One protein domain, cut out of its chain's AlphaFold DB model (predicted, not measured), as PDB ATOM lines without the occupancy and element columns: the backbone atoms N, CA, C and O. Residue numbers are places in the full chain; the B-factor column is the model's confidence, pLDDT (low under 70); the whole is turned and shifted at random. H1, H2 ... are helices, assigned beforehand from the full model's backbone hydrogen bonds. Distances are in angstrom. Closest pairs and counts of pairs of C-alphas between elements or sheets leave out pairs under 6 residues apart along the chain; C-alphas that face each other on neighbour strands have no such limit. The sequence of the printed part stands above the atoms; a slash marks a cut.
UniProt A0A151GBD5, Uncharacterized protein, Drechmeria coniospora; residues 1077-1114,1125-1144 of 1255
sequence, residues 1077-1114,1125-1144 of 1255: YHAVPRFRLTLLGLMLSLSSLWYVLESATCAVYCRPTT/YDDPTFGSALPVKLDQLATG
ATOM      1  N   TYR A1077      56.331 -42.737 -32.220       92.44
ATOM      2  CA  TYR A1077      57.317 -41.924 -32.917       92.44
ATOM      3  C   TYR A1077      58.700 -42.080 -32.278       92.44
ATOM      4  O   TYR A1077      58.833 -42.221 -31.061       92.44
ATOM      5  N   HIS A1078      59.738 -42.001 -33.107       90.56
ATOM      6  CA  HIS A1078      61.103 -41.733 -32.671       90.56
ATOM      7  C   HIS A1078      61.384 -40.243 -32.885       90.56
ATOM      8  O   HIS A1078      61.312 -39.756 -34.014       90.56
ATOM      9  N   ALA A1079      61.667 -39.518 -31.800       88.44
ATOM     10  CA  ALA A1079      61.898 -38.069 -31.832       88.44
ATOM     11  C   ALA A1079      63.317 -37.681 -32.298       88.44
ATOM     12  O   ALA A1079      63.524 -36.575 -32.785       88.44
ATOM     13  N   VAL A1080      64.292 -38.588 -32.168       87.00
ATOM     14  CA  VAL A1080      65.726 -38.338 -32.398       87.00
ATOM     15  C   VAL A1080      66.290 -39.422 -33.329       87.00
ATOM     16  O   VAL A1080      65.911 -40.585 -33.172       87.00
ATOM     17  N   PRO A1081      67.177 -39.100 -34.297       82.50
ATOM     18  CA  PRO A1081      67.663 -37.764 -34.678       82.50
ATOM     19  C   PRO A1081      66.768 -37.036 -35.698       82.50
ATOM     20  O   PRO A1081      67.054 -35.901 -36.068       82.50
ATOM     21  N   ARG A1082      65.705 -37.678 -36.198       88.00
ATOM     22  CA  ARG A1082      64.675 -37.063 -37.052       88.00
ATOM     23  C   ARG A1082      63.327 -37.670 -36.694       88.00
ATOM     24  O   ARG A1082      63.264 -38.889 -36.545       88.00
ATOM     25  N   PHE A1083      62.275 -36.852 -36.630       90.69
ATOM     26  CA  PHE A1083      60.907 -37.324 -36.410       90.69
ATOM     27  C   PHE A1083      60.532 -38.391 -37.441       90.69
ATOM     28  O   PHE A1083      60.304 -38.106 -38.617       90.69
ATOM     29  N   ARG A1084      60.482 -39.640 -36.983       92.62
ATOM     30  CA  ARG A1084      60.003 -40.789 -37.748       92.62
ATOM     31  C   ARG A1084      58.876 -41.427 -36.958       92.62
ATOM     32  O   ARG A1084      59.109 -42.020 -35.906       92.62
ATOM     33  N   LEU A1085      57.658 -41.299 -37.477       93.31
ATOM     34  CA  LEU A1085      56.547 -42.155 -37.077       93.31
ATOM     35  C   LEU A1085      56.985 -43.610 -37.300       93.31
ATOM     36  O   LEU A1085      57.538 -43.934 -38.355       93.31
ATOM     37  N   THR A1086      56.778 -44.483 -36.313       94.88
ATOM     38  CA  THR A1086      56.922 -45.932 -36.542       94.88
ATOM     39  C   THR A1086      55.846 -46.383 -37.526       94.88
ATOM     40  O   THR A1086      54.884 -45.654 -37.730       94.88
ATOM     41  N   LEU A1087      55.930 -47.571 -38.135       93.69
ATOM     42  CA  LEU A1087      54.866 -48.022 -39.053       93.69
ATOM     43  C   LEU A1087      53.479 -48.025 -38.372       93.69
ATOM     44  O   LEU A1087      52.475 -47.698 -39.001       93.69
ATOM     45  N   LEU A1088      53.436 -48.297 -37.064       94.69
ATOM     46  CA  LEU A1088      52.222 -48.261 -36.250       94.69
ATOM     47  C   LEU A1088      51.735 -46.821 -35.975       94.69
ATOM     48  O   LEU A1088      50.540 -46.559 -36.098       94.69
ATOM     49  N   GLY A1089      52.637 -45.864 -35.706       94.81
ATOM     50  CA  GLY A1089      52.309 -44.426 -35.695       94.81
ATOM     51  C   GLY A1089      51.892 -43.890 -37.073       94.81
ATOM     52  O   GLY A1089      50.983 -43.072 -37.170       94.81
ATOM     53  N   LEU A1090      52.497 -44.434 -38.130       95.25
ATOM     54  CA  LEU A1090      52.078 -44.456 -39.531       95.25
ATOM     55  C   LEU A1090      50.565 -44.637 -39.660       95.25
ATOM     56  O   LEU A1090      49.809 -43.702 -39.919       95.25
ATOM     57  N   MET A1091      50.143 -45.876 -39.409       95.62
ATOM     58  CA  MET A1091      48.755 -46.311 -39.529       95.62
ATOM     59  C   MET A1091      47.814 -45.544 -38.594       95.62
ATOM     60  O   MET A1091      46.732 -45.162 -39.030       95.62
ATOM     61  N   LEU A1092      48.212 -45.258 -37.348       95.50
ATOM     62  CA  LEU A1092      47.402 -44.441 -36.436       95.50
ATOM     63  C   LEU A1092      47.214 -43.006 -36.936       95.50
ATOM     64  O   LEU A1092      46.086 -42.528 -36.921       95.50
ATOM     65  N   SER A1093      48.261 -42.342 -37.435       95.38
ATOM     66  CA  SER A1093      48.152 -40.967 -37.949       95.38
ATOM     67  C   SER A1093      47.238 -40.881 -39.176       95.38
ATOM     68  O   SER A1093      46.365 -40.013 -39.238       95.38
ATOM     69  N   LEU A1094      47.356 -41.839 -40.103       96.44
ATOM     70  CA  LEU A1094      46.464 -41.966 -41.257       96.44
ATOM     71  C   LEU A1094      45.026 -42.289 -40.830       96.44
ATOM     72  O   LEU A1094      44.088 -41.725 -41.388       96.44
ATOM     73  N   SER A1095      44.843 -43.132 -39.809       95.69
ATOM     74  CA  SER A1095      43.517 -43.479 -39.280       95.69
ATOM     75  C   SER A1095      42.866 -42.306 -38.546       95.69
ATOM     76  O   SER A1095      41.666 -42.097 -38.693       95.69
ATOM     77  N   SER A1096      43.635 -41.499 -37.806       96.62
ATOM     78  CA  SER A1096      43.131 -40.278 -37.166       96.62
ATOM     79  C   SER A1096      42.809 -39.190 -38.187       96.62
ATOM     80  O   SER A1096      41.783 -38.529 -38.060       96.62
ATOM     81  N   LEU A1097      43.633 -39.033 -39.230       96.81
ATOM     82  CA  LEU A1097      43.367 -38.090 -40.318       96.81
ATOM     83  C   LEU A1097      42.102 -38.493 -41.087       96.81
ATOM     84  O   LEU A1097      41.242 -37.650 -41.326       96.81
ATOM     85  N   TRP A1098      41.949 -39.786 -41.395       96.88
ATOM     86  CA  TRP A1098      40.719 -40.331 -41.964       96.88
ATOM     87  C   TRP A1098      39.519 -40.080 -41.047       96.88
ATOM     88  O   TRP A1098      38.520 -39.547 -41.508       96.88
ATOM     89  N   TYR A1099      39.618 -40.388 -39.750       97.31
ATOM     90  CA  TYR A1099      38.534 -40.178 -38.784       97.31
ATOM     91  C   TYR A1099      38.107 -38.704 -38.676       97.31
ATOM     92  O   TYR A1099      36.913 -38.422 -38.621       97.31
ATOM     93  N   VAL A1100      39.050 -37.756 -38.685       97.50
ATOM     94  CA  VAL A1100      38.748 -36.312 -38.659       97.50
ATOM     95  C   VAL A1100      38.079 -35.861 -39.960       97.50
ATOM     96  O   VAL A1100      37.066 -35.166 -39.912       97.50
ATOM     97  N   LEU A1101      38.596 -36.280 -41.117       97.19
ATOM     98  CA  LEU A1101      38.024 -35.948 -42.428       97.19
ATOM     99  C   LEU A1101      36.637 -36.591 -42.639       97.19
ATOM    100  O   LEU A1101      35.738 -35.960 -43.197       97.19
ATOM    101  N   GLU A1102      36.437 -37.813 -42.148       96.75
ATOM    102  CA  GLU A1102      35.160 -38.532 -42.124       96.75
ATOM    103  C   GLU A1102      34.167 -37.850 -41.175       96.75
ATOM    104  O   GLU A1102      33.021 -37.633 -41.547       96.75
ATOM    105  N   SER A1103      34.609 -37.410 -39.993       96.56
ATOM    106  CA  SER A1103      33.776 -36.640 -39.056       96.56
ATOM    107  C   SER A1103      33.345 -35.297 -39.647       96.56
ATOM    108  O   SER A1103      32.169 -34.953 -39.584       96.56
ATOM    109  N   ALA A1104      34.269 -34.560 -40.269       96.75
ATOM    110  CA  ALA A1104      33.983 -33.269 -40.892       96.75
ATOM    111  C   ALA A1104      33.037 -33.401 -42.098       96.75
ATOM    112  O   ALA A1104      32.069 -32.653 -42.210       96.75
ATOM    113  N   THR A1105      33.268 -34.376 -42.985       96.06
ATOM    114  CA  THR A1105      32.358 -34.623 -44.118       96.06
ATOM    115  C   THR A1105      31.010 -35.172 -43.666       96.06
ATOM    116  O   THR A1105      29.986 -34.777 -44.220       96.06
ATOM    117  N   CYS A1106      30.967 -36.013 -42.634       96.44
ATOM    118  CA  CYS A1106      29.715 -36.524 -42.093       96.44
ATOM    119  C   CYS A1106      28.904 -35.422 -41.388       96.44
ATOM    120  O   CYS A1106      27.703 -35.332 -41.610       96.44
ATOM    121  N   ALA A1107      29.538 -34.501 -40.656       95.06
ATOM    122  CA  ALA A1107      28.856 -33.348 -40.058       95.06
ATOM    123  C   ALA A1107      28.187 -32.411 -41.090       95.06
ATOM    124  O   ALA A1107      27.219 -31.734 -40.754       95.06
ATOM    125  N   VAL A1108      28.680 -32.381 -42.336       94.50
ATOM    126  CA  VAL A1108      28.120 -31.565 -43.432       94.50
ATOM    127  C   VAL A1108      27.128 -32.343 -44.309       94.50
ATOM    128  O   VAL A1108      26.197 -31.748 -44.846       94.50
ATOM    129  N   TYR A1109      27.322 -33.655 -44.490       93.75
ATOM    130  CA  TYR A1109      26.606 -34.430 -45.512       93.75
ATOM    131  C   TYR A1109      25.853 -35.669 -45.022       93.75
ATOM    132  O   TYR A1109      25.021 -36.174 -45.777       93.75
ATOM    133  N   CYS A1110      26.151 -36.205 -43.835       94.75
ATOM    134  CA  CYS A1110      25.404 -37.347 -43.310       94.75
ATOM    135  C   CYS A1110      23.990 -36.944 -42.902       94.75
ATOM    136  O   CYS A1110      23.700 -35.790 -42.585       94.75
ATOM    137  N   ARG A1111      23.131 -37.957 -42.801       91.88
ATOM    138  CA  ARG A1111      21.860 -37.854 -42.084       91.88
ATOM    139  C   ARG A1111      22.127 -37.409 -40.628       91.88
ATOM    140  O   ARG A1111      22.808 -38.160 -39.921       91.88
ATOM    141  N   PRO A1112      21.619 -36.258 -40.143       88.75
ATOM    142  CA  PRO A1112      21.576 -35.966 -38.714       88.75
ATOM    143  C   PRO A1112      20.867 -37.093 -37.951       88.75
ATOM    144  O   PRO A1112      19.929 -37.719 -38.445       88.75
ATOM    145  N   THR A1113      21.331 -37.353 -36.730       87.50
ATOM    146  CA  THR A1113      20.825 -38.439 -35.872       87.50
ATOM    147  C   THR A1113      19.404 -38.197 -35.365       87.50
ATOM    148  O   THR A1113      18.721 -39.147 -34.987       87.50
ATOM    149  N   THR A1114      18.947 -36.944 -35.377       89.94
ATOM    150  CA  THR A1114      17.588 -36.535 -35.030       89.94
ATOM    151  C   THR A1114      16.993 -35.677 -36.143       89.94
ATOM    152  O   THR A1114      17.611 -34.738 -36.638       89.94
ATOM    153  N   TYR A1125      18.481 -43.604 -49.868       84.25
ATOM    154  CA  TYR A1125      19.177 -44.781 -49.322       84.25
ATOM    155  C   TYR A1125      20.701 -44.719 -49.540       84.25
ATOM    156  O   TYR A1125      21.457 -45.275 -48.747       84.25
ATOM    157  N   ASP A1126      21.142 -43.999 -50.573       85.31
ATOM    158  CA  ASP A1126      22.549 -43.817 -50.921       85.31
ATOM    159  C   ASP A1126      23.220 -42.645 -50.175       85.31
ATOM    160  O   ASP A1126      24.416 -42.410 -50.370       85.31
ATOM    161  N   ASP A1127      22.504 -41.910 -49.319       90.75
ATOM    162  CA  ASP A1127      23.078 -40.819 -48.522       90.75
ATOM    163  C   ASP A1127      24.205 -41.325 -47.603       90.75
ATOM    164  O   ASP A1127      24.117 -42.432 -47.061       90.75
ATOM    165  N   PRO A1128      25.274 -40.535 -47.399       93.25
ATOM    166  CA  PRO A1128      26.412 -40.979 -46.613       93.25
ATOM    167  C   PRO A1128      26.044 -41.241 -45.149       93.25
ATOM    168  O   PRO A1128      25.295 -40.497 -44.512       93.25
ATOM    169  N   THR A1129      26.655 -42.285 -44.602       93.75
ATOM    170  CA  THR A1129      26.686 -42.593 -43.169       93.75
ATOM    171  C   THR A1129      28.127 -42.567 -42.667       93.75
ATOM    172  O   THR A1129      29.065 -42.711 -43.455       93.75
ATOM    173  N   PHE A1130      28.323 -42.388 -41.359       94.62
ATOM    174  CA  PHE A1130      29.660 -42.341 -40.767       94.62
ATOM    175  C   PHE A1130      30.451 -43.633 -41.041       94.62
ATOM    176  O   PHE A1130      29.962 -44.738 -40.812       94.62
ATOM    177  N   GLY A1131      31.682 -43.480 -41.525       93.31
ATOM    178  CA  GLY A1131      32.520 -44.544 -42.085       93.31
ATOM    179  C   GLY A1131      32.441 -44.655 -43.615       93.31
ATOM    180  O   GLY A1131      33.169 -45.458 -44.199       93.31
ATOM    181  N   SER A1132      31.590 -43.860 -44.273       93.25
ATOM    182  CA  SER A1132      31.421 -43.835 -45.731       93.25
ATOM    183  C   SER A1132      31.326 -42.432 -46.346       93.25
ATOM    184  O   SER A1132      31.370 -42.326 -47.571       93.25
ATOM    185  N   ALA A1133      31.226 -41.356 -45.562       95.81
ATOM    186  CA  ALA A1133      31.008 -39.999 -46.056       95.81
ATOM    187  C   ALA A1133      32.130 -39.509 -46.981       95.81
ATOM    188  O   ALA A1133      31.835 -38.954 -48.045       95.81
ATOM    189  N   LEU A1134      33.393 -39.797 -46.650       95.94
ATOM    190  CA  LEU A1134      34.525 -39.528 -47.534       95.94
ATOM    191  C   LEU A1134      34.413 -40.270 -48.871       95.94
ATOM    192  O   LEU A1134      34.346 -39.592 -49.895       95.94
ATOM    193  N   PRO A1135      34.370 -41.618 -48.938       94.31
ATOM    194  CA  PRO A1135      34.288 -42.314 -50.221       94.31
ATOM    195  C   PRO A1135      32.981 -42.031 -50.978       94.31
ATOM    196  O   PRO A1135      33.008 -42.007 -52.202       94.31
ATOM    197  N   VAL A1136      31.861 -41.737 -50.301       94.31
ATOM    198  CA  VAL A1136      30.624 -41.249 -50.942       94.31
ATOM    199  C   VAL A1136      30.881 -39.941 -51.691       94.31
ATOM    200  O   VAL A1136      30.526 -39.828 -52.866       94.31
ATOM    201  N   LYS A1137      31.474 -38.945 -51.021       95.06
ATOM    202  CA  LYS A1137      31.641 -37.596 -51.580       95.06
ATOM    203  C   LYS A1137      32.809 -37.502 -52.552       95.06
ATOM    204  O   LYS A1137      32.678 -36.832 -53.571       95.06
ATOM    205  N   LEU A1138      33.893 -38.234 -52.307       95.06
ATOM    206  CA  LEU A1138      34.990 -38.398 -53.261       95.06
ATOM    207  C   LEU A1138      34.521 -39.115 -54.533       95.06
ATOM    208  O   LEU A1138      34.931 -38.714 -55.615       95.06
ATOM    209  N   ASP A1139      33.629 -40.108 -54.449       95.06
ATOM    210  CA  ASP A1139      33.080 -40.752 -55.648       95.06
ATOM    211  C   ASP A1139      32.091 -39.855 -56.411       95.06
ATOM    212  O   ASP A1139      32.113 -39.805 -57.642       95.06
ATOM    213  N   GLN A1140      31.257 -39.091 -55.698       93.69
ATOM    214  CA  GLN A1140      30.410 -38.064 -56.317       93.69
ATOM    215  C   GLN A1140      31.255 -37.004 -57.044       93.69
ATOM    216  O   GLN A1140      30.942 -36.672 -58.184       93.69
ATOM    217  N   LEU A1141      32.354 -36.546 -56.435       94.56
ATOM    218  CA  LEU A1141      33.259 -35.542 -57.004       94.56
ATOM    219  C   LEU A1141      34.122 -36.078 -58.163       94.56
ATOM    220  O   LEU A1141      34.317 -35.376 -59.147       94.56
ATOM    221  N   ALA A1142      34.652 -37.302 -58.054       96.06
ATOM    222  CA  ALA A1142      35.641 -37.836 -58.996       96.06
ATOM    223  C   ALA A1142      35.053 -38.706 -60.121       96.06
ATOM    224  O   ALA A1142      35.719 -38.910 -61.136       96.06
ATOM    225  N   THR A1143      33.841 -39.254 -59.962       94.88
ATOM    226  CA  THR A1143      33.226 -40.151 -60.967       94.88
ATOM    227  C   THR A1143      31.757 -39.838 -61.279       94.88
ATOM    228  O   THR A1143      31.142 -40.544 -62.086       94.88
ATOM    229  N   GLY A1144      31.169 -38.825 -60.634       95.06
ATOM    230  CA  GLY A1144      29.727 -38.574 -60.689       95.06
ATOM    231  C   GLY A1144      28.903 -39.660 -59.983       95.06
ATOM    232  O   GLY A1144      27.779 -39.937 -60.393       95.06
TER     233      GLY A1144
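AT A GLANCE: This is residues 1077 to 1114 and 1125 to 1144 of the 1255 residues of an uncharacterized protein of Drechmeria coniospora (UniProt A0A151GBD5). What is the shape? A long helix, H1, and a shorter one, H2, meet near their ends as an L, with residues 1138 to 1144 sticking out at H2's far end and the loop 1079 to 1084 beyond H1's start. What is it made of? The 58 printed residues hold two named helices, H1 then H2, and no named strand: all helix. How spread is it? It is only just extended, close to loose, with a radius of gyration of the C-alphas of 15.6 A, and flat, spanning 50 by 30 by 15 A.

HOW THE PARTS SIT: How do the helices meet? H1, residues 1087 to 1109, touches H2, residues 1133 to 1143, with its residues 1101 to 1109 alone. The closest C-alphas, of Cys 1106 and Ala 1133, are 5.4 A apart. At what angle? Their lines are about perpendicular, at 80 degrees. Are their backbones bonded? In H1 and H2 every O i to N i+4 pair is within hydrogen-bond range.

IN THESE COORDINATES: Where is H1? It runs 32.0 A from C-alpha 1087 at (54.866, -48.022, -39.053). Where does H2 end? It ends at C-alpha 1143, (33.226, -40.151, -60.967), 15.1 A from C-alpha 1133.

THE WHOLE: Is anything missing? Residues 1115 to 1124 are not printed; C-alphas 1114 and 1125 are 16.6 A apart. Is confidence low anywhere? No printed residue is under 70.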